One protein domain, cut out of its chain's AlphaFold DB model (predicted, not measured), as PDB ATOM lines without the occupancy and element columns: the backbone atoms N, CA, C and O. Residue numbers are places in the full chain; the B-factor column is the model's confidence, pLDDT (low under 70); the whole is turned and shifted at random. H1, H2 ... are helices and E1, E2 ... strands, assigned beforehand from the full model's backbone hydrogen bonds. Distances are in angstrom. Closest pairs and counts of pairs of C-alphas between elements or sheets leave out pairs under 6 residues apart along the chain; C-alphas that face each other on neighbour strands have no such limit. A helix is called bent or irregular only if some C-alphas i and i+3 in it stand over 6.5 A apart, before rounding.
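AT A GLANCE: This is residues 787 to 969 of the 1026 residues of the protein "Domain E" of Fasciola gigantica (UniProt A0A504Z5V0). A twisted parallel sheet of six strands has helices H1, H3 and H4 over one face, and a looser lobe of helices H5, H6 and H7 extends beyond the C-terminal ends of E4 and E5. The short helix H2 is at the far end from H5, out on the stretch between H1 and E1. The printed part has 183 residues, with seven named helices and six named strands in the order H1 H2 E1 H3 E2 H4 E3 E4 H5 H6 E5 H7 E6, and its class is mixed, helices and strands. The sheet order is E3 E2 E1 E4 E5 E6. The whole is compact, with a radius of gyration of the C-alphas of 17.3 A and spans of 51 by 36 by 32 A.

IN THESE COORDINATES: H1 is residues 787 to 792, beginning at C-alpha 787 at (38.303, 53.108, 30.389). H2 is residues 802 to 805 and E1 residues 812 to 815. H3, residues 821 to 832, is 17.0 A long from first to last C-alpha, and E2, residues 836 to 841, is 16.5 A. H4 is residues 845 to 853, 12.4 A long. E3 is residues 858 to 861, and E4 is residues 874 to 877, beginning at C-alpha 874 at (51.478, 51.625, 27.250). H5 is residues 885 to 890. H6, residues 893 to 908, is 22.3 A long and only just irregular, with C-alphas 903 and 906 6.9 A apart. E5 is residues 918 to 921. H7, residues 926 to 953, is 19.9 A long and irregular, with C-alphas 932 and 935 8.8 A apart and a kink of 138 degrees near residue 933. E6, residues 966 to 968, ends at C-alpha 968 at (45.116, 43.416, 34.479).

HOW THE PARTS SIT: The sheet has edge strands E3 and E6, and from edge to edge the strands' lines turn by 83 degrees. E1 and E4 are parallel at 2 degrees, with N 876 and O 814 2.8 A apart, within hydrogen-bond range. In the same range are N 813 and O 836 of E1 and E2, 2.8 A; N 860 and O 839 of E3 and E2, 2.8 A; N 920 and O 875 of E5 and E4, 2.8 A; and N 967 and O 919 of E6 and E5, 2.8 A. H1, H3 and H4 lie on the same face, making two layers, helices on one face of a sheet. H3 is over E2 and E1 at a height over the sheet of 9.1 A, along the strands; its closest C-alphas to E1 are Ala 827 and Val 815, 6.2 A. H4 is over E3 and E2 at a height of 9.7 A. H1 touches H3, with the C-alphas of Trp 787 and Ala 826 closest at 6.9 A. H6 only grazes the sheet with residues 904 to 908. H6 and H7 only just touch, with 3 pairs of C-alphas within 8 A, the closest those of Pro 893 and Met 929, 7.0 A. H5 and H6 are close but not clearly touching. H2, H5 and H7 are not on the sheet. The strand-helix-strand units, parallel neighbour strands joined through helices, are E1 H3 E2, E2 H4 E3, E4 H5 H6 E5 and E5 H7 E6, each with a right-handed crossover. Every O i to N i+4 pair is within range in H1 and H4; the figures are 7 of 8 in H3, 1 of 2 in H5, 10 of 12 in H6 and 19 of 24 in H7, and H2 is too short for such a pair.

THE WHOLE: The C-alphas farthest apart, those of Ala 803 and His 890, are 54.0 A apart. The printed part has no cut. The long links are E3 to E4 and H7 to E6. The mean pLDDT of the printed part is 70.3, and 87 residues are under 70, among them residues 797 to 810, 879 to 906 and 933 to 965.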
ATOM      1  N   TRP A 787      37.977  52.100  29.381       91.75
ATOM      2  CA  TRP A 787      38.303  53.108  30.389       91.75
ATOM      3  C   TRP A 787      39.162  52.528  31.517       91.75
ATOM      4  O   TRP A 787      40.176  53.115  31.893       91.75
ATOM      5  N   SER A 788      38.768  51.368  32.048       88.19
ATOM      6  CA  SER A 788      39.522  50.658  33.087       88.19
ATOM      7  C   SER A 788      40.936  50.303  32.618       88.19
ATOM      8  O   SER A 788      41.901  50.503  33.359       88.19
ATOM      9  N   ALA A 789      41.079  49.860  31.364       87.12
ATOM     10  CA  ALA A 789      42.368  49.537  30.758       87.12
ATOM     11  C   ALA A 789      43.310  50.744  30.714       87.12
ATOM     12  O   ALA A 789      44.461  50.649  31.137       87.12
ATOM     13  N   LEU A 790      42.801  51.893  30.268       87.62
ATOM     14  CA  LEU A 790      43.560  53.138  30.205       87.62
ATOM     15  C   LEU A 790      44.009  53.614  31.591       87.62
ATOM     16  O   LEU A 790      45.195  53.870  31.796       87.62
ATOM     17  N   VAL A 791      43.083  53.671  32.557       84.25
ATOM     18  CA  VAL A 791      43.384  54.120  33.927       84.25
ATOM     19  C   VAL A 791      44.409  53.200  34.593       84.25
ATOM     20  O   VAL A 791      45.366  53.681  35.195       84.25
ATOM     21  N   THR A 792      44.261  51.884  34.425       78.62
ATOM     22  CA  THR A 792      45.225  50.885  34.919       78.62
ATOM     23  C   THR A 792      46.598  51.041  34.256       78.62
ATOM     24  O   THR A 792      47.634  50.824  34.885       78.62
ATOM     25  N   GLY A 793      46.607  51.458  32.989       74.19
ATOM     26  CA  GLY A 793      47.799  51.805  32.224       74.19
ATOM     27  C   GLY A 793      48.444  53.138  32.609       74.19
ATOM     28  O   GLY A 793      49.477  53.479  32.043       74.19
ATOM     29  N   GLY A 794      47.866  53.892  33.551       77.44
ATOM     30  CA  GLY A 794      48.358  55.208  33.970       77.44
ATOM     31  C   GLY A 794      47.928  56.366  33.062       77.44
ATOM     32  O   GLY A 794      48.367  57.495  33.269       77.44
ATOM     33  N   LEU A 795      47.053  56.119  32.080       80.44
ATOM     34  CA  LEU A 795      46.519  57.133  31.175       80.44
ATOM     35  C   LEU A 795      45.081  57.473  31.590       80.44
ATOM     36  O   LEU A 795      44.161  56.690  31.373       80.44
ATOM     37  N   HIS A 796      44.852  58.631  32.211       78.62
ATOM     38  CA  HIS A 796      43.490  59.024  32.582       78.62
ATOM     39  C   HIS A 796      42.779  59.689  31.392       78.62
ATOM     40  O   HIS A 796      43.283  60.705  30.908       78.62
ATOM     41  N   PRO A 797      41.577  59.230  30.988       68.88
ATOM     42  CA  PRO A 797      40.775  59.914  29.977       68.88
ATOM     43  C   PRO A 797      40.303  61.269  30.519       68.88
ATOM     44  O   PRO A 797      39.328  61.353  31.268       68.88
ATOM     45  N   ARG A 798      41.049  62.339  30.238       67.38
ATOM     46  CA  ARG A 798      40.657  63.735  30.485       67.38
ATOM     47  C   ARG A 798      40.785  64.486  29.170       67.38
ATOM     48  O   ARG A 798      41.782  64.333  28.476       67.38
ATOM     49  N   CYS A 799      39.797  65.315  28.851       52.38
ATOM     50  CA  CYS A 799      39.926  66.251  27.741       52.38
ATOM     51  C   CYS A 799      40.967  67.301  28.118       52.38
ATOM     52  O   CYS A 799      40.719  68.095  29.021       52.38
ATOM     53  N   ARG A 800      42.120  67.277  27.452       56.53
ATOM     54  CA  ARG A 800      43.102  68.361  27.502       56.53
ATOM     55  C   ARG A 800      42.862  69.293  26.322       56.53
ATOM     56  O   ARG A 800      42.453  68.837  25.251       56.53
ATOM     57  N   SER A 801      43.080  70.586  26.513       50.75
ATOM     58  CA  SER A 801      43.043  71.549  25.413       50.75
ATOM     59  C   SER A 801      44.176  71.269  24.414       50.75
ATOM     60  O   SER A 801      45.223  70.726  24.767       50.75
ATOM     61  N   ILE A 802      43.994  71.664  23.149       49.47
ATOM     62  CA  ILE A 802      45.018  71.508  22.096       49.47
ATOM     63  C   ILE A 802      46.325  72.242  22.468       49.47
ATOM     64  O   ILE A 802      47.406  71.821  22.062       49.47
ATOM     65  N   ALA A 803      46.242  73.303  23.278       48.22
ATOM     66  CA  ALA A 803      47.396  74.034  23.798       48.22
ATOM     67  C   ALA A 803      48.182  73.233  24.856       48.22
ATOM     68  O   ALA A 803      49.408  73.180  24.791       48.22
ATOM     69  N   GLU A 804      47.493  72.540  25.771       47.94
ATOM     70  CA  GLU A 804      48.114  71.683  26.799       47.94
ATOM     71  C   GLU A 804      48.755  70.418  26.207       47.94
ATOM     72  O   GLU A 804      49.759  69.925  26.720       47.94
ATOM     73  N   LEU A 805      48.203  69.899  25.105       50.56
ATOM     74  CA  LEU A 805      48.753  68.739  24.394       50.56
ATOM     75  C   LEU A 805      50.102  69.026  23.720       50.56
ATOM     76  O   LEU A 805      50.897  68.106  23.551       50.56
ATOM     77  N   LYS A 806      50.389  70.285  23.365       46.03
ATOM     78  CA  LYS A 806      51.653  70.677  22.717       46.03
ATOM     79  C   LYS A 806      52.838  70.805  23.683       46.03
ATOM     80  O   LYS A 806      53.973  70.811  23.220       46.03
ATOM     81  N   GLN A 807      52.602  70.901  24.995       48.00
ATOM     82  CA  GLN A 807      53.655  71.102  26.005       48.00
ATOM     83  C   GLN A 807      54.142  69.808  26.685       48.00
ATOM     84  O   GLN A 807      55.127  69.840  27.418       48.00
ATOM     85  N   ILE A 808      53.494  68.664  26.448       54.69
ATOM     86  CA  ILE A 808      53.824  67.380  27.085       54.69
ATOM     87  C   ILE A 808      54.292  66.399  26.007       54.69
ATOM     88  O   ILE A 808      53.642  66.257  24.976       54.69
ATOM     89  N   LEU A 809      55.396  65.683  26.248       61.53
ATOM     90  CA  LEU A 809      55.788  64.527  25.432       61.53
ATOM     91  C   LEU A 809      54.623  63.520  25.392       61.53
ATOM     92  O   LEU A 809      54.325  62.870  26.394       61.53
ATOM     93  N   ALA A 810      53.940  63.428  24.249       68.94
ATOM     94  CA  ALA A 810      52.782  62.556  24.065       68.94
ATOM     95  C   ALA A 810      53.178  61.077  24.266       68.94
ATOM     96  O   ALA A 810      54.073  60.594  23.561       68.94
ATOM     97  N   PRO A 811      52.543  60.341  25.200       84.19
ATOM     98  CA  PRO A 811      52.857  58.936  25.425       84.19
ATOM     99  C   PRO A 811      52.458  58.098  24.208       84.19
ATOM    100  O   PRO A 811      51.439  58.346  23.567       84.19
ATOM    101  N   SER A 812      53.266  57.092  23.899       89.50
ATOM    102  CA  SER A 812      53.042  56.150  22.800       89.50
ATOM    103  C   SER A 812      52.256  54.937  23.293       89.50
ATOM    104  O   SER A 812      52.678  54.256  24.231       89.50
ATOM    105  N   VAL A 813      51.100  54.674  22.685       92.00
ATOM    106  CA  VAL A 813      50.164  53.625  23.105       92.00
ATOM    107  C   VAL A 813      49.948  52.646  21.960       92.00
ATOM    108  O   VAL A 813      49.551  53.058  20.874       92.00
ATOM    109  N   LEU A 814      50.150  51.354  22.214       91.94
ATOM    110  CA  LEU A 814      49.779  50.279  21.295       91.94
ATOM    111  C   LEU A 814      48.473  49.631  21.763       91.94
ATOM    112  O   LEU A 814      48.410  49.102  22.872       91.94
ATOM    113  N   VAL A 815      47.446  49.629  20.914       91.44
ATOM    114  CA  VAL A 815      46.180  48.923  21.165       91.44
ATOM    115  C   VAL A 815      46.056  47.752  20.202       91.44
ATOM    116  O   VAL A 815      45.972  47.932  18.985       91.44
ATOM    117  N   THR A 816      46.018  46.536  20.735       87.81
ATOM    118  CA  THR A 816      45.836  45.346  19.901       87.81
ATOM    119  C   THR A 816      44.354  45.055  19.667       87.81
ATOM    120  O   THR A 816      43.505  45.398  20.488       87.81
ATOM    121  N   GLY A 817      44.005  44.433  18.536       81.81
ATOM    122  CA  GLY A 817      42.622  44.004  18.281       81.81
ATOM    123  C   GLY A 817      41.622  45.164  18.169       81.81
ATOM    124  O   GLY A 817      40.467  45.035  18.587       81.81
ATOM    125  N   ALA A 818      42.047  46.291  17.591       83.62
ATOM    126  CA  ALA A 818      41.286  47.545  17.565       83.62
ATOM    127  C   ALA A 818      39.963  47.482  16.771       83.62
ATOM    128  O   ALA A 818      39.113  48.357  16.901       83.62
ATOM    129  N   THR A 819      39.733  46.427  15.984       83.25
ATOM    130  CA  THR A 819      38.447  46.182  15.306       83.25
ATOM    131  C   THR A 819      37.353  45.623  16.222       83.25
ATOM    132  O   THR A 819      36.192  45.553  15.814       83.25
ATOM    133  N   GLY A 820      37.712  45.162  17.425       82.94
ATOM    134  CA  GLY A 820      36.770  44.686  18.440       82.94
ATOM    135  C   GLY A 820      36.213  45.828  19.293       82.94
ATOM    136  O   GLY A 820      36.796  46.904  19.352       82.94
ATOM    137  N   GLY A 821      35.103  45.595  20.002       85.75
ATOM    138  CA  GLY A 821      34.410  46.654  20.750       85.75
ATOM    139  C   GLY A 821      35.271  47.383  21.794       85.75
ATOM    140  O   GLY A 821      35.220  48.607  21.870       85.75
ATOM    141  N   VAL A 822      36.092  46.662  22.571       89.06
ATOM    142  CA  VAL A 822      36.965  47.279  23.593       89.06
ATOM    143  C   VAL A 822      38.135  48.024  22.950       89.06
ATOM    144  O   VAL A 822      38.351  49.190  23.264       89.06
ATOM    145  N   GLY A 823      38.856  47.381  22.025       89.38
ATOM    146  CA  GLY A 823      40.008  47.983  21.347       89.38
ATOM    147  C   GLY A 823      39.635  49.240  20.556       89.38
ATOM    148  O   GLY A 823      40.347  50.239  20.616       89.38
ATOM    149  N   LEU A 824      38.467  49.229  19.906       90.50
ATOM    150  CA  LEU A 824      37.923  50.367  19.165       90.50
ATOM    151  C   LEU A 824      37.744  51.607  20.053       90.50
ATOM    152  O   LEU A 824      38.098  52.719  19.662       90.50
ATOM    153  N   ILE A 825      37.168  51.427  21.244       92.12
ATOM    154  CA  ILE A 825      36.936  52.529  22.184       92.12
ATOM    155  C   ILE A 825      38.248  52.915  22.876       92.12
ATOM    156  O   ILE A 825      38.513  54.101  23.050       92.12
ATOM    157  N   ALA A 826      39.102  51.945  23.220       92.75
ATOM    158  CA  ALA A 826      40.392  52.191  23.865       92.75
ATOM    159  C   ALA A 826      41.319  53.059  23.001       92.75
ATOM    160  O   ALA A 826      41.908  54.005  23.519       92.75
ATOM    161  N   ALA A 827      41.393  52.799  21.691       92.12
ATOM    162  CA  ALA A 827      42.170  53.616  20.758       92.12
ATOM    163  C   ALA A 827      41.696  55.080  20.747       92.12
ATOM    164  O   ALA A 827      42.498  56.005  20.859       92.12
ATOM    165  N   GLN A 828      40.378  55.297  20.698       92.62
ATOM    166  CA  GLN A 828      39.793  56.639  20.703       92.62
ATOM    167  C   GLN A 828      39.993  57.353  22.044       92.62
ATOM    168  O   GLN A 828      40.391  58.516  22.067       92.62
ATOM    169  N   LEU A 829      39.790  56.666  23.173       91.62
ATOM    170  CA  LEU A 829      40.040  57.235  24.501       91.62
ATOM    171  C   LEU A 829      41.523  57.579  24.711       91.62
ATOM    172  O   LEU A 829      41.830  58.592  25.346       91.62
ATOM    173  N   ALA A 830      42.443  56.778  24.167       90.19
ATOM    174  CA  ALA A 830      43.874  57.057  24.236       90.19
ATOM    175  C   ALA A 830      44.215  58.329  23.451       90.19
ATOM    176  O   ALA A 830      44.888  59.215  23.986       90.19
ATOM    177  N   LYS A 831      43.645  58.486  22.251       87.69
ATOM    178  CA  LYS A 831      43.795  59.700  21.440       87.69
ATOM    179  C   LYS A 831      43.224  60.934  22.147       87.69
ATOM    180  O   LYS A 831      43.884  61.966  22.224       87.69
ATOM    181  N   LEU A 832      42.044  60.813  22.764       86.81
ATOM    182  CA  LEU A 832      41.433  61.886  23.567       86.81
ATOM    183  C   LEU A 832      42.272  62.286  24.788       86.81
ATOM    184  O   LEU A 832      42.162  63.419  25.255       86.81
ATOM    185  N   SER A 833      43.109  61.374  25.286       84.88
ATOM    186  CA  SER A 833      44.041  61.618  26.393       84.88
ATOM    187  C   SER A 833      45.364  62.251  25.939       84.88
ATOM    188  O   SER A 833      46.215  62.537  26.783       84.88
ATOM    189  N   GLY A 834      45.550  62.472  24.631       81.19
ATOM    190  CA  GLY A 834      46.763  63.062  24.069       81.19
ATOM    191  C   GLY A 834      47.877  62.080  23.733       81.19
ATOM    192  O   GLY A 834      49.022  62.504  23.598       81.19
ATOM    193  N   ALA A 835      47.581  60.783  23.666       86.69
ATOM    194  CA  ALA A 835      48.563  59.777  23.286       86.69
ATOM    195  C   ALA A 835      48.730  59.686  21.764       86.69
ATOM    196  O   ALA A 835      47.768  59.892  21.027       86.69
ATOM    197  N   ARG A 836      49.928  59.285  21.322       89.25
ATOM    198  CA  ARG A 836      50.153  58.771  19.966       89.25
ATOM    199  C   ARG A 836      49.716  57.308  19.936       89.25
ATOM    200  O   ARG A 836      50.274  56.490  20.670       89.25
ATOM    201  N   VAL A 837      48.697  56.990  19.150       91.81
ATOM    202  CA  VAL A 837      47.994  55.706  19.169       91.81
ATOM    203  C   VAL A 837      48.341  54.881  17.941       91.81
ATOM    204  O   VAL A 837      47.992  55.222  16.813       91.81
ATOM    205  N   HIS A 838      48.955  53.734  18.196       91.88
ATOM    206  CA  HIS A 838      49.247  52.704  17.214       91.88
ATOM    207  C   HIS A 838      48.261  51.560  17.426       91.88
ATOM    208  O   HIS A 838      48.004  51.152  18.565       91.88
ATOM    209  N   VAL A 839      47.696  51.023  16.351       91.12
ATOM    210  CA  VAL A 839      46.702  49.947  16.445       91.12
ATOM    211  C   VAL A 839      47.096  48.744  15.614       91.12
ATOM    212  O   VAL A 839      47.644  48.897  14.526       91.12
ATOM    213  N   THR A 840      46.759  47.544  16.088       87.75
ATOM    214  CA  THR A 840      46.810  46.344  15.244       87.75
ATOM    215  C   THR A 840      45.424  45.995  14.709       87.75
ATOM    216  O   THR A 840      44.435  45.963  15.457       87.75
ATOM    217  N   CYS A 841      45.336  45.719  13.407       84.75
ATOM    218  CA  CYS A 841      44.104  45.269  12.764       84.75
ATOM    219  C   CYS A 841      44.353  44.146  11.738       84.75
ATOM    220  O   CYS A 841      45.466  43.992  11.238       84.75
ATOM    221  N   PRO A 842      43.332  43.339  11.398       83.00
ATOM    222  CA  PRO A 842      43.414  42.378  10.295       83.00
ATOM    223  C   PRO A 842      43.638  43.060   8.932       83.00
ATOM    224  O   PRO A 842      43.230  44.207   8.756       83.00
ATOM    225  N   SER A 843      44.166  42.323   7.949       81.94
ATOM    226  CA  SER A 843      44.384  42.759   6.549       81.94
ATOM    227  C   SER A 843      43.121  42.962   5.704       81.94
ATOM    228  O   SER A 843      43.188  43.283   4.523       81.94
ATOM    229  N   ASP A 844      41.952  42.812   6.315       82.50
ATOM    230  CA  ASP A 844      40.654  43.032   5.687       82.50
ATOM    231  C   ASP A 844      40.415  44.527   5.391       82.50
ATOM    232  O   ASP A 844      40.543  45.383   6.272       82.50
ATOM    233  N   ALA A 845      39.990  44.840   4.162       82.88
ATOM    234  CA  ALA A 845      39.698  46.199   3.703       82.88
ATOM    235  C   ALA A 845      38.701  46.946   4.608       82.88
ATOM    236  O   ALA A 845      38.854  48.151   4.844       82.88
ATOM    237  N   ARG A 846      37.708  46.245   5.177       83.06
ATOM    238  CA  ARG A 846      36.739  46.847   6.107       83.06
ATOM    239  C   ARG A 846      37.407  47.265   7.418       83.06
ATOM    240  O   ARG A 846      37.109  48.340   7.932       83.06
ATOM    241  N   ALA A 847      38.336  46.457   7.932       84.00
ATOM    242  CA  ALA A 847      39.099  46.769   9.139       84.00
ATOM    243  C   ALA A 847      40.001  47.994   8.938       84.00
ATOM    244  O   ALA A 847      39.982  48.909   9.758       84.00
ATOM    245  N   ILE A 848      40.726  48.043   7.818       85.38
ATOM    246  CA  ILE A 848      41.607  49.167   7.474       85.38
ATOM    247  C   ILE A 848      40.795  50.459   7.317       85.38
ATOM    248  O   ILE A 848      41.180  51.504   7.839       85.38
ATOM    249  N   THR A 849      39.640  50.389   6.651       86.38
ATOM    250  CA  THR A 849      38.746  51.546   6.475       86.38
ATOM    251  C   THR A 849      38.228  52.067   7.816       86.38
ATOM    252  O   THR A 849      38.241  53.277   8.040       86.38
ATOM    253  N   MET A 850      37.841  51.176   8.739       87.06
ATOM    254  CA  MET A 850      37.446  51.572  10.097       87.06
ATOM    255  C   MET A 850      38.581  52.299  10.820       87.06
ATOM    256  O   MET A 850      38.344  53.355  11.392       87.06
ATOM    257  N   MET A 851      39.810  51.771  10.780       88.69
ATOM    258  CA  MET A 851      40.947  52.400  11.465       88.69
ATOM    259  C   MET A 851      41.285  53.774  10.868       88.69
ATOM    260  O   MET A 851      41.508  54.722  11.618       88.69
ATOM    261  N   LYS A 852      41.220  53.925   9.537       85.88
ATOM    262  CA  LYS A 852      41.391  55.225   8.863       85.88
ATOM    263  C   LYS A 852      40.347  56.258   9.308       85.88
ATOM    264  O   LYS A 852      40.689  57.413   9.518       85.88
ATOM    265  N   GLN A 853      39.092  55.846   9.509       85.69
ATOM    266  CA  GLN A 853      38.012  56.731   9.974       85.69
ATOM    267  C   GLN A 853      38.142  57.181  11.439       85.69
ATOM    268  O   GLN A 853      37.471  58.135  11.835       85.69
ATOM    269  N   LEU A 854      38.959  56.490  12.242       84.31
ATOM    270  CA  LEU A 854      39.283  56.872  13.621       84.31
ATOM    271  C   LEU A 854      40.478  57.826  13.704       84.31
ATOM    272  O   LEU A 854      40.790  58.307  14.794       84.31
ATOM    273  N   GLU A 855      41.146  58.076  12.572       81.06
ATOM    274  CA  GLU A 855      42.332  58.929  12.473       81.06
ATOM    275  C   GLU A 855      43.457  58.502  13.440       81.06
ATOM    276  O   GLU A 855      44.119  59.343  14.042       81.06
ATOM    277  N   VAL A 856      43.647  57.202  13.669       86.31
ATOM    278  CA  VAL A 856      44.777  56.696  14.475       86.31
ATOM    279  C   VAL A 856      46.118  57.064  13.827       86.31
ATOM    280  O   VAL A 856      46.178  57.211  12.607       86.31
ATOM    281  N   ASP A 857      47.177  57.212  14.629       87.62
ATOM    282  CA  ASP A 857      48.477  57.689  14.139       87.62
ATOM    283  C   ASP A 857      49.165  56.656  13.236       87.62
ATOM    284  O   ASP A 857      49.653  57.017  12.171       87.62
ATOM    285  N   ASP A 858      49.141  55.374  13.620       87.81
ATOM    286  CA  ASP A 858      49.716  54.278  12.832       87.81
ATOM    287  C   ASP A 858      48.832  53.024  12.857       87.81
ATOM    288  O   ASP A 858      48.321  52.604  13.902       87.81
ATOM    289  N   ILE A 859      48.700  52.380  11.694       88.62
ATOM    290  CA  ILE A 859      47.926  51.148  11.502       88.62
ATOM    291  C   ILE A 859      48.887  50.010  11.158       88.62
ATOM    292  O   ILE A 859      49.505  50.012  10.097       88.62
ATOM    293  N   ILE A 860      48.966  49.012  12.036       86.06
ATOM    294  CA  ILE A 860      49.785  47.810  11.863       86.06
ATOM    295  C   ILE A 860      48.871  46.675  11.398       86.06
ATOM    296  O   ILE A 860      47.969  46.238  12.123       86.06
ATOM    297  N   VAL A 861      49.083  46.211  10.170       82.56
ATOM    298  CA  VAL A 861      48.222  45.218   9.527       82.56
ATOM    299  C   VAL A 861      48.777  43.815   9.759       82.56
ATOM    300  O   VAL A 861      49.868  43.492   9.320       82.56
ATOM    301  N   HIS A 862      48.021  42.943  10.424       72.75
ATOM    302  CA  HIS A 862      48.450  41.562  10.673       72.75
ATOM    303  C   HIS A 862      48.741  40.818   9.346       72.75
ATOM    304  O   HIS A 862      47.880  40.853   8.457       72.75
ATOM    305  N   PRO A 863      49.866  40.076   9.207       63.72
ATOM    306  CA  PRO A 863      50.765  39.569  10.257       63.72
ATOM    307  C   PRO A 863      51.925  40.492  10.645       63.72
ATOM    308  O   PRO A 863      52.773  40.075  11.436       63.72
ATOM    309  N   ASP A 864      51.967  41.716  10.124       66.25
ATOM    310  CA  ASP A 864      53.051  42.645  10.409       66.25
ATOM    311  C   ASP A 864      53.113  42.947  11.911       66.25
ATOM    312  O   ASP A 864      52.096  43.093  12.600       66.25
ATOM    313  N   GLN A 865      54.334  43.017  12.430       70.31
ATOM    314  CA  GLN A 865      54.606  43.443  13.796       70.31
ATOM    315  C   GLN A 865      55.063  44.905  13.800       70.31
ATOM    316  O   GLN A 865      55.530  45.402  12.770       70.31
ATOM    317  N   PRO A 866      54.962  45.613  14.941       76.19
ATOM    318  CA  PRO A 866      55.604  46.911  15.069       76.19
ATOM    319  C   PRO A 866      57.091  46.821  14.678       76.19
ATOM    320  O   PRO A 866      57.730  45.816  14.995       76.19
ATOM    321  N   PRO A 867      57.678  47.852  14.043       76.00
ATOM    322  CA  PRO A 867      59.109  47.859  13.759       76.00
ATOM    323  C   PRO A 867      59.899  47.625  15.050       76.00
ATOM    324  O   PRO A 867      59.585  48.234  16.072       76.00
ATOM    325  N   MET A 868      60.936  46.788  15.004       67.00
ATOM    326  CA  MET A 868      61.674  46.292  16.182       67.00
ATOM    327  C   MET A 868      62.268  47.409  17.071       67.00
ATOM    328  O   MET A 868      62.420  47.237  18.282       67.00
ATOM    329  N   ASN A 869      62.531  48.583  16.482       70.94
ATOM    330  CA  ASN A 869      63.032  49.780  17.169       70.94
ATOM    331  C   ASN A 869      61.937  50.610  17.866       70.94
ATOM    332  O   ASN A 869      62.249  51.529  18.622       70.94
ATOM    333  N   THR A 870      60.659  50.310  17.633       80.06
ATOM    334  CA  THR A 870      59.534  51.055  18.211       80.06
ATOM    335  C   THR A 870      59.262  50.553  19.621       80.06
ATOM    336  O   THR A 870      59.065  49.355  19.834       80.06
ATOM    337  N   LYS A 871      59.238  51.462  20.599       86.06
ATOM    338  CA  LYS A 871      58.917  51.140  21.993       86.06
ATOM    339  C   LYS A 871      57.741  51.975  22.483       86.06
ATOM    340  O   LYS A 871      57.731  53.187  22.279       86.06
ATOM    341  N   TYR A 872      56.812  51.334  23.182       87.69
ATOM    342  CA  TYR A 872      55.575  51.932  23.677       87.69
ATOM    343  C   TYR A 872      55.626  52.209  25.181       87.69
ATOM    344  O   TYR A 872      56.232  51.457  25.950       87.69
ATOM    345  N   ASP A 873      54.968  53.285  25.610       86.62
ATOM    346  CA  ASP A 873      54.759  53.612  27.026       86.62
ATOM    347  C   ASP A 873      53.639  52.758  27.635       86.62
ATOM    348  O   ASP A 873      53.724  52.347  28.793       86.62
ATOM    349  N   LEU A 874      52.610  52.450  26.843       89.69
ATOM    350  CA  LEU A 874      51.478  51.625  27.250       89.69
ATOM    351  C   LEU A 874      51.101  50.649  26.135       89.69
ATOM    352  O   LEU A 874      50.920  51.044  24.986       89.69
ATOM    353  N   ILE A 875      50.930  49.379  26.486       89.88
ATOM    354  CA  ILE A 875      50.368  48.363  25.591       89.88
ATOM    355  C   ILE A 875      49.045  47.894  26.188       89.88
ATOM    356  O   ILE A 875      49.023  47.418  27.322       89.88
ATOM    357  N   ILE A 876      47.949  48.036  25.442       89.69
ATOM    358  CA  ILE A 876      46.631  47.510  25.806       89.69
ATOM    359  C   ILE A 876      46.356  46.292  24.933       89.69
ATOM    360  O   ILE A 876      46.034  46.419  23.747       89.69
ATOM    361  N   ASP A 877      46.468  45.112  25.536       86.75
ATOM    362  CA  ASP A 877      46.213  43.860  24.845       86.75
ATOM    363  C   ASP A 877      44.731  43.467  24.929       86.75
ATOM    364  O   ASP A 877      44.249  42.995  25.965       86.75
ATOM    365  N   CYS A 878      44.000  43.693  23.830       79.44
ATOM    366  CA  CYS A 878      42.583  43.345  23.697       79.44
ATOM    367  C   CYS A 878      42.349  42.051  22.901       79.44
ATOM    368  O   CYS A 878      41.191  41.660  22.715       79.44
ATOM    369  N   ILE A 879      43.393  41.400  22.374       62.28
ATOM    370  CA  ILE A 879      43.217  40.236  21.499       62.28
ATOM    371  C   ILE A 879      42.833  39.014  22.331       62.28
ATOM    372  O   ILE A 879      43.542  38.610  23.242       62.28
ATOM    373  N   ARG A 880      41.739  38.347  21.954       57.53
ATOM    374  CA  ARG A 880      41.469  36.958  22.335       57.53
ATOM    375  C   ARG A 880      41.174  36.168  21.067       57.53
ATOM    376  O   ARG A 880      40.128  36.343  20.450       57.53
ATOM    377  N   ARG A 881      42.097  35.294  20.681       49.44
ATOM    378  CA  ARG A 881      41.809  34.167  19.790       49.44
ATOM    379  C   ARG A 881      42.705  32.994  20.178       49.44
ATOM    380  O   ARG A 881      43.771  32.804  19.615       49.44
ATOM    381  N   ARG A 882      42.263  32.205  21.158       49.84
ATOM    382  CA  ARG A 882      42.538  30.765  21.108       49.84
ATOM    383  C   ARG A 882      41.347  30.170  20.389       49.84
ATOM    384  O   ARG A 882      40.215  30.397  20.806       49.84
ATOM    385  N   ASP A 883      41.604  29.505  19.275       39.62
ATOM    386  CA  ASP A 883      40.599  29.124  18.282       39.62
ATOM    387  C   ASP A 883      39.549  28.109  18.763       39.62
ATOM    388  O   ASP A 883      38.749  27.665  17.956       39.62
ATOM    389  N   ASN A 884      39.484  27.768  20.055       44.94
ATOM    390  CA  ASN A 884      38.535  26.802  20.589       44.94
ATOM    391  C   ASN A 884      38.255  27.055  22.080       44.94
ATOM    392  O   ASN A 884      39.147  26.931  22.921       44.94
ATOM    393  N   VAL A 885      36.997  27.359  22.426       45.81
ATOM    394  CA  VAL A 885      36.515  27.406  23.824       45.81
ATOM    395  C   VAL A 885      36.719  26.045  24.517       45.81
ATOM    396  O   VAL A 885      36.996  26.006  25.715       45.81
ATOM    397  N   SER A 886      36.715  24.947  23.750       42.34
ATOM    398  CA  SER A 886      37.022  23.586  24.213       42.34
ATOM    399  C   SER A 886      38.458  23.406  24.724       42.34
ATOM    400  O   SER A 886      38.680  22.663  25.677       42.34
ATOM    401  N   VAL A 887      39.439  24.141  24.189       46.88
ATOM    402  CA  VAL A 887      40.845  24.038  24.633       46.88
ATOM    403  C   VAL A 887      41.021  24.617  26.039       46.88
ATOM    404  O   VAL A 887      41.730  24.045  26.868       46.88
ATOM    405  N   LEU A 888      40.304  25.700  26.364       48.94
ATOM    406  CA  LEU A 888      40.347  26.298  27.699       48.94
ATOM    407  C   LEU A 888      39.791  25.359  28.771       48.94
ATOM    408  O   LEU A 888      40.239  25.446  29.903       48.94
ATOM    409  N   GLN A 889      38.868  24.447  28.457       49.34
ATOM    410  CA  GLN A 889      38.303  23.506  29.434       49.34
ATOM    411  C   GLN A 889      39.125  22.216  29.616       49.34
ATOM    412  O   GLN A 889      38.898  21.495  30.587       49.34
ATOM    413  N   HIS A 890      40.118  21.933  28.760       50.22
ATOM    414  CA  HIS A 890      40.937  20.709  28.845       50.22
ATOM    415  C   HIS A 890      42.429  20.945  29.151       50.22
ATOM    416  O   HIS A 890      43.125  20.018  29.556       50.22
ATOM    417  N   GLU A 891      42.935  22.180  29.065       58.59
ATOM    418  CA  GLU A 891      44.320  22.506  29.457       58.59
ATOM    419  C   GLU A 891      44.550  22.370  30.973       58.59
ATOM    420  O   GLU A 891      43.753  22.867  31.763       58.59
ATOM    421  N   SER A 892      45.641  21.741  31.422       62.91
ATOM    422  CA  SER A 892      45.980  21.751  32.854       62.91
ATOM    423  C   SER A 892      46.287  23.185  33.329       62.91
ATOM    424  O   SER A 892      46.753  24.001  32.527       62.91
ATOM    425  N   PRO A 893      46.087  23.524  34.621       61.22
ATOM    426  CA  PRO A 893      46.390  24.860  35.143       61.22
ATOM    427  C   PRO A 893      47.805  25.345  34.795       61.22
ATOM    428  O   PRO A 893      47.991  26.488  34.391       61.22
ATOM    429  N   MET A 894      48.796  24.450  34.848       61.06
ATOM    430  CA  MET A 894      50.185  24.752  34.491       61.06
ATOM    431  C   MET A 894      50.373  25.012  32.986       61.06
ATOM    432  O   MET A 894      51.176  25.863  32.597       61.06
ATOM    433  N   GLN A 895      49.632  24.299  32.130       63.81
ATOM    434  CA  GLN A 895      49.633  24.514  30.680       63.81
ATOM    435  C   GLN A 895      49.051  25.890  30.331       63.81
ATOM    436  O   GLN A 895      49.624  26.614  29.519       63.81
ATOM    437  N   LEU A 896      47.957  26.275  31.000       63.47
ATOM    438  CA  LEU A 896      47.292  27.560  30.799       63.47
ATOM    439  C   LEU A 896      48.238  28.729  31.105       63.47
ATOM    440  O   LEU A 896      48.349  29.645  30.294       63.47
ATOM    441  N   VAL A 897      48.965  28.655  32.227       60.81
ATOM    442  CA  VAL A 897      49.983  29.646  32.618       60.81
ATOM    443  C   VAL A 897      51.088  29.758  31.569       60.81
ATOM    444  O   VAL A 897      51.403  30.859  31.114       60.81
ATOM    445  N   LYS A 898      51.652  28.625  31.135       62.62
ATOM    446  CA  LYS A 898      52.698  28.604  30.099       62.62
ATOM    447  C   LYS A 898      52.214  29.216  28.786       62.62
ATOM    448  O   LYS A 898      52.947  29.987  28.170       62.62
ATOM    449  N   ASN A 899      50.986  28.908  28.380       61.84
ATOM    450  CA  ASN A 899      50.410  29.432  27.149       61.84
ATOM    451  C   ASN A 899      50.126  30.939  27.267       61.84
ATOM    452  O   ASN A 899      50.460  31.685  26.359       61.84
ATOM    453  N   THR A 900      49.604  31.425  28.400       62.00
ATOM    454  CA  THR A 900      49.380  32.868  28.613       62.00
ATOM    455  C   THR A 900      50.688  33.661  28.606       62.00
ATOM    456  O   THR A 900      50.739  34.746  28.032       62.00
ATOM    457  N   LEU A 901      51.767  33.125  29.185       61.19
ATOM    458  CA  LEU A 901      53.088  33.760  29.118       61.19
ATOM    459  C   LEU A 901      53.662  33.761  27.699       61.19
ATOM    460  O   LEU A 901      54.238  34.763  27.279       61.19
ATOM    461  N   ARG A 902      53.464  32.673  26.945       62.66
ATOM    462  CA  ARG A 902      53.838  32.593  25.528       62.66
ATOM    463  C   ARG A 902      53.102  33.636  24.682       62.66
ATOM    464  O   ARG A 902      53.718  34.208  23.793       62.66
ATOM    465  N   ASP A 903      51.832  33.902  24.984       62.69
ATOM    466  CA  ASP A 903      51.011  34.887  24.268       62.69
ATOM    467  C   ASP A 903      51.446  36.340  24.578       62.69
ATOM    468  O   ASP A 903      51.437  37.199  23.698       62.69
ATOM    469  N   VAL A 904      51.876  36.621  25.817       63.84
ATOM    470  CA  VAL A 904      52.305  37.966  26.262       63.84
ATOM    471  C   VAL A 904      53.740  38.302  25.831       63.84
ATOM    472  O   VAL A 904      54.037  39.462  25.530       63.84
ATOM    473  N   ALA A 905      54.632  37.307  25.787       61.97
ATOM    474  CA  ALA A 905      56.065  37.499  25.557       61.97
ATOM    475  C   ALA A 905      56.423  38.313  24.288       61.97
ATOM    476  O   ALA A 905      57.260  39.208  24.408       61.97
ATOM    477  N   PRO A 906      55.795  38.110  23.108       69.62
ATOM    478  CA  PRO A 906      56.158  38.838  21.891       69.62
ATOM    479  C   PRO A 906      55.863  40.336  21.990       69.62
ATOM    480  O   PRO A 906      56.708  41.161  21.654       69.62
ATOM    481  N   LEU A 907      54.682  40.699  22.504       74.69
ATOM    482  CA  LEU A 907      54.257  42.096  22.617       74.69
ATOM    483  C   LEU A 907      54.990  42.829  23.740       74.69
ATOM    484  O   LEU A 907      55.247  44.026  23.627       74.69
ATOM    485  N   TYR A 908      55.363  42.114  24.803       75.25
ATOM    486  CA  TYR A 908      56.100  42.703  25.917       75.25
ATOM    487  C   TYR A 908      57.461  43.265  25.491       75.25
ATOM    488  O   TYR A 908      57.904  44.275  26.032       75.25
ATOM    489  N   THR A 909      58.108  42.668  24.483       78.56
ATOM    490  CA  THR A 909      59.391  43.178  23.972       78.56
ATOM    491  C   THR A 909      59.287  44.604  23.429       78.56
ATOM    492  O   THR A 909      60.271  45.340  23.485       78.56
ATOM    493  N   TYR A 910      58.110  45.037  22.971       81.75
ATOM    494  CA  TYR A 910      57.863  46.396  22.483       81.75
ATOM    495  C   TYR A 910      57.561  47.401  23.604       81.75
ATOM    496  O   TYR A 910      57.362  48.580  23.324       81.75
ATOM    497  N   LEU A 911      57.535  46.988  24.875       83.56
ATOM    498  CA  LEU A 911      57.357  47.903  26.002       83.56
ATOM    499  C   LEU A 911      58.676  48.621  26.328       83.56
ATOM    500  O   LEU A 911      59.752  48.019  26.326       83.56
ATOM    501  N   LYS A 912      58.610  49.921  26.631       82.69
ATOM    502  CA  LYS A 912      59.778  50.679  27.093       82.69
ATOM    503  C   LYS A 912      60.300  50.127  28.435       82.69
ATOM    504  O   LYS A 912      59.510  49.867  29.347       82.69
ATOM    505  N   PRO A 913      61.629  50.017  28.615       71.75
ATOM    506  CA  PRO A 913      62.238  49.598  29.875       71.75
ATOM    507  C   PRO A 913      62.269  50.765  30.885       71.75
ATOM    508  O   PRO A 913      63.331  51.194  31.323       71.75
ATOM    509  N   SER A 914      61.107  51.327  31.227       69.88
ATOM    510  CA  SER A 914      60.951  52.433  32.185       69.88
ATOM    511  C   SER A 914      59.960  52.062  33.285       69.88
ATOM    512  O   SER A 914      58.926  51.464  33.007       69.88
ATOM    513  N   SER A 915      60.208  52.459  34.535       62.97
ATOM    514  CA  SER A 915      59.308  52.184  35.674       62.97
ATOM    515  C   SER A 915      57.861  52.663  35.465       62.97
ATOM    516  O   SER A 915      56.942  52.120  36.084       62.97
ATOM    517  N   ASN A 916      57.655  53.631  34.568       70.25
ATOM    518  CA  ASN A 916      56.347  54.202  34.250       70.25
ATOM    519  C   ASN A 916      55.605  53.476  33.119       70.25
ATOM    520  O   ASN A 916      54.409  53.703  32.948       70.25
ATOM    521  N   SER A 917      56.274  52.605  32.361       80.75
ATOM    522  CA  SER A 917      55.655  51.890  31.245       80.75
ATOM    523  C   SER A 917      54.830  50.702  31.731       80.75
ATOM    524  O   SER A 917      55.222  50.002  32.669       80.75
ATOM    525  N   ARG A 918      53.665  50.473  31.116       84.06
ATOM    526  CA  ARG A 918      52.699  49.460  31.566       84.06
ATOM    527  C   ARG A 918      52.233  48.570  30.420       84.06
ATOM    528  O   ARG A 918      51.900  49.049  29.341       84.06
ATOM    529  N   TYR A 919      52.132  47.275  30.689       83.69
ATOM    530  CA  TYR A 919      51.427  46.329  29.828       83.69
ATOM    531  C   TYR A 919      50.105  45.974  30.500       83.69
ATOM    532  O   TYR A 919      50.104  45.399  31.587       83.69
ATOM    533  N   VAL A 920      48.980  46.306  29.875       83.56
ATOM    534  CA  VAL A 920      47.643  46.018  30.393       83.56
ATOM    535  C   VAL A 920      47.031  44.890  29.579       83.56
ATOM    536  O   VAL A 920      46.705  45.065  28.409       83.56
ATOM    537  N   ASN A 921      46.851  43.733  30.214       80.25
ATOM    538  CA  ASN A 921      46.193  42.584  29.605       80.25
ATOM    539  C   ASN A 921      44.733  42.501  30.073       80.25
ATOM    540  O   ASN A 921      44.459  42.504  31.276       80.25
ATOM    541  N   LEU A 922      43.794  42.404  29.132       75.25
ATOM    542  CA  LEU A 922      42.366  42.227  29.428       75.25
ATOM    543  C   LEU A 922      41.960  40.758  29.612       75.25
ATOM    544  O   LEU A 922      40.843  40.458  30.037       75.25
ATOM    545  N   ASN A 923      42.872  39.828  29.338       68.88
ATOM    546  CA  ASN A 923      42.656  38.391  29.396       68.88
ATOM    547  C   ASN A 923      43.328  37.781  30.632       68.88
ATOM    548  O   ASN A 923      44.324  37.067  30.530       68.88
ATOM    549  N   SER A 924      42.769  38.033  31.814       67.88
ATOM    550  CA  SER A 924      43.269  37.397  33.038       67.88
ATOM    551  C   SER A 924      42.910  35.895  33.085       67.88
ATOM    552  O   SER A 924      41.762  35.533  32.792       67.88
ATOM    553  N   PRO A 925      43.840  35.006  33.500       64.81
ATOM    554  CA  PRO A 925      43.534  33.601  33.779       64.81
ATOM    555  C   PRO A 925      42.729  33.419  35.079       64.81
ATOM    556  O   PRO A 925      42.242  32.323  35.337       64.81
ATOM    557  N   PHE A 926      42.554  34.478  35.878       68.19
ATOM    558  CA  PHE A 926      41.976  34.431  37.223       68.19
ATOM    559  C   PHE A 926      40.614  33.730  37.295       68.19
ATOM    560  O   PHE A 926      40.475  32.747  38.017       68.19
ATOM    561  N   LEU A 927      39.626  34.191  36.516       69.56
ATOM    562  CA  LEU A 927      38.276  33.608  36.542       69.56
ATOM    563  C   LEU A 927      38.308  32.120  36.188       69.56
ATOM    564  O   LEU A 927      37.666  31.315  36.846       69.56
ATOM    565  N   HIS A 928      39.143  31.748  35.217       69.62
ATOM    566  CA  HIS A 928      39.290  30.360  34.805       69.62
ATOM    567  C   HIS A 928      39.956  29.483  35.880       69.62
ATOM    568  O   HIS A 928      39.565  28.334  36.074       69.62
ATOM    569  N   MET A 929      40.958  30.014  36.591       68.31
ATOM    570  CA  MET A 929      41.615  29.305  37.695       68.31
ATOM    571  C   MET A 929      40.668  29.078  38.868       68.31
ATOM    572  O   MET A 929      40.653  27.984  39.429       68.31
ATOM    573  N   VAL A 930      39.849  30.075  39.201       71.00
ATOM    574  CA  VAL A 930      38.813  29.952  40.235       71.00
ATOM    575  C   VAL A 930      37.737  28.948  39.823       71.00
ATOM    576  O   VAL A 930      37.320  28.143  40.654       71.00
ATOM    577  N   ASP A 931      37.327  28.943  38.554       70.25
ATOM    578  CA  ASP A 931      36.329  27.990  38.062       70.25
ATOM    579  C   ASP A 931      36.790  26.535  38.169       70.25
ATOM    580  O   ASP A 931      35.979  25.675  38.504       70.25
ATOM    581  N   ARG A 932      38.080  26.259  37.940       70.50
ATOM    582  CA  ARG A 932      38.624  24.891  37.978       70.50
ATOM    583  C   ARG A 932      39.059  24.408  39.352       70.50
ATOM    584  O   ARG A 932      38.857  23.245  39.678       70.50
ATOM    585  N   LEU A 933      39.749  25.259  40.104       69.00
ATOM    586  CA  LEU A 933      40.411  24.868  41.351       69.00
ATOM    587  C   LEU A 933      39.582  25.248  42.586       69.00
ATOM    588  O   LEU A 933      39.960  24.928  43.708       69.00
ATOM    589  N   GLY A 934      38.459  25.943  42.397       68.44
ATOM    590  CA  GLY A 934      37.736  26.592  43.482       68.44
ATOM    591  C   GLY A 934      38.433  27.874  43.943       68.44
ATOM    592  O   GLY A 934      39.528  28.216  43.498       68.44
ATOM    593  N   LEU A 935      37.787  28.619  44.843       67.81
ATOM    594  CA  LEU A 935      38.220  29.970  45.206       67.81
ATOM    595  C   LEU A 935      39.620  30.006  45.829       67.81
ATOM    596  O   LEU A 935      40.480  30.738  45.351       67.81
ATOM    597  N   ILE A 936      39.870  29.185  46.853       65.56
ATOM    598  CA  ILE A 936      41.128  29.210  47.618       65.56
ATOM    599  C   ILE A 936      42.303  28.746  46.751       65.56
ATOM    600  O   ILE A 936      43.293  29.464  46.617       65.56
ATOM    601  N   ALA A 937      42.191  27.579  46.113       65.19
ATOM    602  CA  ALA A 937      43.272  27.053  45.284       65.19
ATOM    603  C   ALA A 937      43.419  27.818  43.956       65.19
ATOM    604  O   ALA A 937      44.537  27.981  43.478       65.19
ATOM    605  N   GLY A 938      42.339  28.369  43.391       64.12
ATOM    606  CA  GLY A 938      42.390  29.243  42.216       64.12
ATOM    607  C   GLY A 938      43.053  30.595  42.501       64.12
ATOM    608  O   GLY A 938      43.861  31.068  41.694       64.12
ATOM    609  N   MET A 939      42.788  31.192  43.672       65.94
ATOM    610  CA  MET A 939      43.500  32.382  44.156       65.94
ATOM    611  C   MET A 939      44.970  32.070  44.438       65.94
ATOM    612  O   MET A 939      45.836  32.803  43.970       65.94
ATOM    613  N   GLY A 940      45.260  30.958  45.120       59.94
ATOM    614  CA  GLY A 940      46.624  30.492  45.375       59.94
ATOM    615  C   GLY A 940      47.412  30.223  44.091       59.94
ATOM    616  O   GLY A 940      48.552  30.659  43.977       59.94
ATOM    617  N   ALA A 941      46.796  29.601  43.084       60.25
ATOM    618  CA  ALA A 941      47.407  29.372  41.773       60.25
ATOM    619  C   ALA A 941      47.645  30.683  41.007       60.25
ATOM    620  O   ALA A 941      48.690  30.856  40.379       60.25
ATOM    621  N   THR A 942      46.716  31.640  41.101       60.22
ATOM    622  CA  THR A 942      46.901  32.977  40.516       60.22
ATOM    623  C   THR A 942      48.010  33.748  41.236       60.22
ATOM    624  O   THR A 942      48.808  34.407  40.581       60.22
ATOM    625  N   LEU A 943      48.124  33.639  42.562       56.28
ATOM    626  CA  LEU A 943      49.190  34.266  43.346       56.28
ATOM    627  C   LEU A 943      50.551  33.588  43.113       56.28
ATOM    628  O   LEU A 943      51.557  34.271  42.953       56.28
ATOM    629  N   MET A 944      50.596  32.259  42.991       54.41
ATOM    630  CA  MET A 944      51.796  31.545  42.544       54.41
ATOM    631  C   MET A 944      52.215  31.979  41.139       54.41
ATOM    632  O   MET A 944      53.406  32.064  40.861       54.41
ATOM    633  N   HIS A 945      51.281  32.322  40.249       55.44
ATOM    634  CA  HIS A 945      51.621  32.912  38.952       55.44
ATOM    635  C   HIS A 945      52.326  34.276  39.103       55.44
ATOM    636  O   HIS A 945      53.200  34.590  38.293       55.44
ATOM    637  N   TRP A 946      52.014  35.076  40.131       49.22
ATOM    638  CA  TRP A 946      52.722  36.342  40.395       49.22
ATOM    639  C   TRP A 946      54.184  36.114  40.786       49.22
ATOM    640  O   TRP A 946      55.047  36.908  40.420       49.22
ATOM    641  N   THR A 947      54.466  35.026  41.503       48.38
ATOM    642  CA  THR A 947      55.805  34.734  42.029       48.38
ATOM    643  C   THR A 947      56.645  33.854  41.101       48.38
ATOM    644  O   THR A 947      57.864  34.001  41.069       48.38
ATOM    645  N   THR A 948      56.022  32.974  40.306       40.19
ATOM    646  CA  THR A 948      56.722  31.986  39.458       40.19
ATOM    647  C   THR A 948      56.890  32.398  37.998       40.19
ATOM    648  O   THR A 948      57.863  31.975  37.380       40.19
ATOM    649  N   ALA A 949      56.028  33.260  37.440       42.44
ATOM    650  CA  ALA A 949      56.198  33.775  36.074       42.44
ATOM    651  C   ALA A 949      57.562  34.456  35.819       42.44
ATOM    652  O   ALA A 949      58.128  34.244  34.744       42.44
ATOM    653  N   PRO A 950      58.156  35.197  36.781       38.84
ATOM    654  CA  PRO A 950      59.520  35.707  36.640       38.84
ATOM    655  C   PRO A 950      60.582  34.594  36.562       38.84
ATOM    656  O   PRO A 950      61.591  34.765  35.887       38.84
ATOM    657  N   ILE A 951      60.358  33.448  37.216       37.22
ATOM    658  CA  ILE A 951      61.326  32.342  37.343       37.22
ATOM    659  C   ILE A 951      61.378  31.485  36.070       37.22
ATOM    660  O   ILE A 951      62.448  31.039  35.665       37.22
ATOM    661  N   THR A 952      60.245  31.266  35.397       37.62
ATOM    662  CA  THR A 952      60.202  30.513  34.130       37.62
ATOM    663  C   THR A 952      60.731  31.315  32.942       37.62
ATOM    664  O   THR A 952      61.323  30.725  32.041       37.62
ATOM    665  N   LEU A 953      60.566  32.642  32.948       36.94
ATOM    666  CA  LEU A 953      61.136  33.541  31.935       36.94
ATOM    667  C   LEU A 953      62.661  33.677  32.048       36.94
ATOM    668  O   LEU A 953      63.311  33.891  31.036       36.94
ATOM    669  N   LEU A 954      63.243  33.457  33.232       37.03
ATOM    670  CA  LEU A 954      64.699  33.412  33.436       37.03
ATOM    671  C   LEU A 954      65.390  32.203  32.774       37.03
ATOM    672  O   LEU A 954      66.614  32.170  32.720       37.03
ATOM    673  N   ARG A 955      64.636  31.208  32.281       37.16
ATOM    674  CA  ARG A 955      65.179  30.042  31.557       37.16
ATOM    675  C   ARG A 955      65.104  30.157  30.031       37.16
ATOM    676  O   ARG A 955      65.606  29.269  29.353       37.16
ATOM    677  N   ALA A 956      64.467  31.198  29.497       37.50
ATOM    678  CA  ALA A 956      64.490  31.512  28.072       37.50
ATOM    679  C   ALA A 956      65.403  32.730  27.878       37.50
ATOM    680  O   ALA A 956      65.225  33.720  28.578       37.50
ATOM    681  N   ASP A 957      66.372  32.650  26.966       35.72
ATOM    682  CA  ASP A 957      67.434  33.642  26.714       35.72
ATOM    683  C   ASP A 957      66.918  35.028  26.261       35.72
ATOM    684  O   ASP A 957      67.135  35.475  25.137       35.72
ATOM    685  N   SER A 958      66.189  35.750  27.111       36.31
ATOM    686  CA  SER A 958      65.686  37.097  26.835       36.31
ATOM    687  C   SER A 958      65.833  38.003  28.066       36.31
ATOM    688  O   SER A 958      65.426  37.622  29.164       36.31
ATOM    689  N   PRO A 959      66.380  39.226  27.917       34.97
ATOM    690  CA  PRO A 959      66.780  40.092  29.025       34.97
ATOM    691  C   PRO A 959      65.587  40.895  29.569       34.97
ATOM    692  O   PRO A 959      65.605  42.126  29.597       34.97
ATOM    693  N   VAL A 960      64.507  40.219  29.964       41.88
ATOM    694  CA  VAL A 960      63.245  40.872  30.332       41.88
ATOM    695  C   VAL A 960      62.897  40.598  31.801       41.88
ATOM    696  O   VAL A 960      62.373  39.545  32.154       41.88
ATOM    697  N   ARG A 961      63.168  41.573  32.683       42.00
ATOM    698  CA  ARG A 961      62.712  41.579  34.091       42.00
ATOM    699  C   ARG A 961      61.210  41.916  34.135       42.00
ATOM    700  O   ARG A 961      60.848  43.052  33.851       42.00
ATOM    701  N   LEU A 962      60.341  40.961  34.483       53.38
ATOM    702  CA  LEU A 962      58.893  41.043  34.191       53.38
ATOM    703  C   LEU A 962      57.843  41.114  35.345       53.38
ATOM    704  O   LEU A 962      56.685  40.862  35.035       53.38
ATOM    705  N   PRO A 963      58.065  41.488  36.630       54.00
ATOM    706  CA  PRO A 963      56.924  41.540  37.564       54.00
ATOM    707  C   PRO A 963      56.249  42.916  37.717       54.00
ATOM    708  O   PRO A 963      55.054  42.979  37.994       54.00
ATOM    709  N   SER A 964      56.952  44.046  37.564       56.75
ATOM    710  CA  SER A 964      56.398  45.332  38.024       56.75
ATOM    711  C   SER A 964      55.493  46.047  37.016       56.75
ATOM    712  O   SER A 964      54.654  46.835  37.455       56.75
ATOM    713  N   GLN A 965      55.610  45.788  35.709       67.00
ATOM    714  CA  GLN A 965      54.944  46.568  34.648       67.00
ATOM    715  C   GLN A 965      53.662  45.928  34.082       67.00
ATOM    716  O   GLN A 965      52.833  46.647  33.522       67.00
ATOM    717  N   LEU A 966      53.461  44.614  34.249       75.75
ATOM    718  CA  LEU A 966      52.250  43.905  33.814       75.75
ATOM    719  C   LEU A 966      51.072  44.202  34.761       75.75
ATOM    720  O   LEU A 966      51.216  44.186  35.987       75.75
ATOM    721  N   ARG A 967      49.897  44.492  34.201       74.25
ATOM    722  CA  ARG A 967      48.650  44.774  34.921       74.25
ATOM    723  C   ARG A 967      47.464  44.102  34.233       74.25
ATOM    724  O   ARG A 967      47.481  43.880  33.023       74.25
ATOM    725  N   TRP A 968      46.415  43.832  35.001       74.19
ATOM    726  CA  TRP A 968      45.116  43.416  34.479       74.19
ATOM    727  C   TRP A 968      44.086  44.496  34.742       74.19
ATOM    728  O   TRP A 968      44.053  45.060  35.833       74.19
ATOM    729  N   ALA A 969      43.250  44.761  33.746       74.75
ATOM    730  CA  ALA A 969      42.112  45.649  33.903       74.75
ATOM    731  C   ALA A 969      40.816  44.843  33.867       74.75
ATOM    732  O   ALA A 969      40.639  43.946  33.042       74.75
TER     733      ALA A 969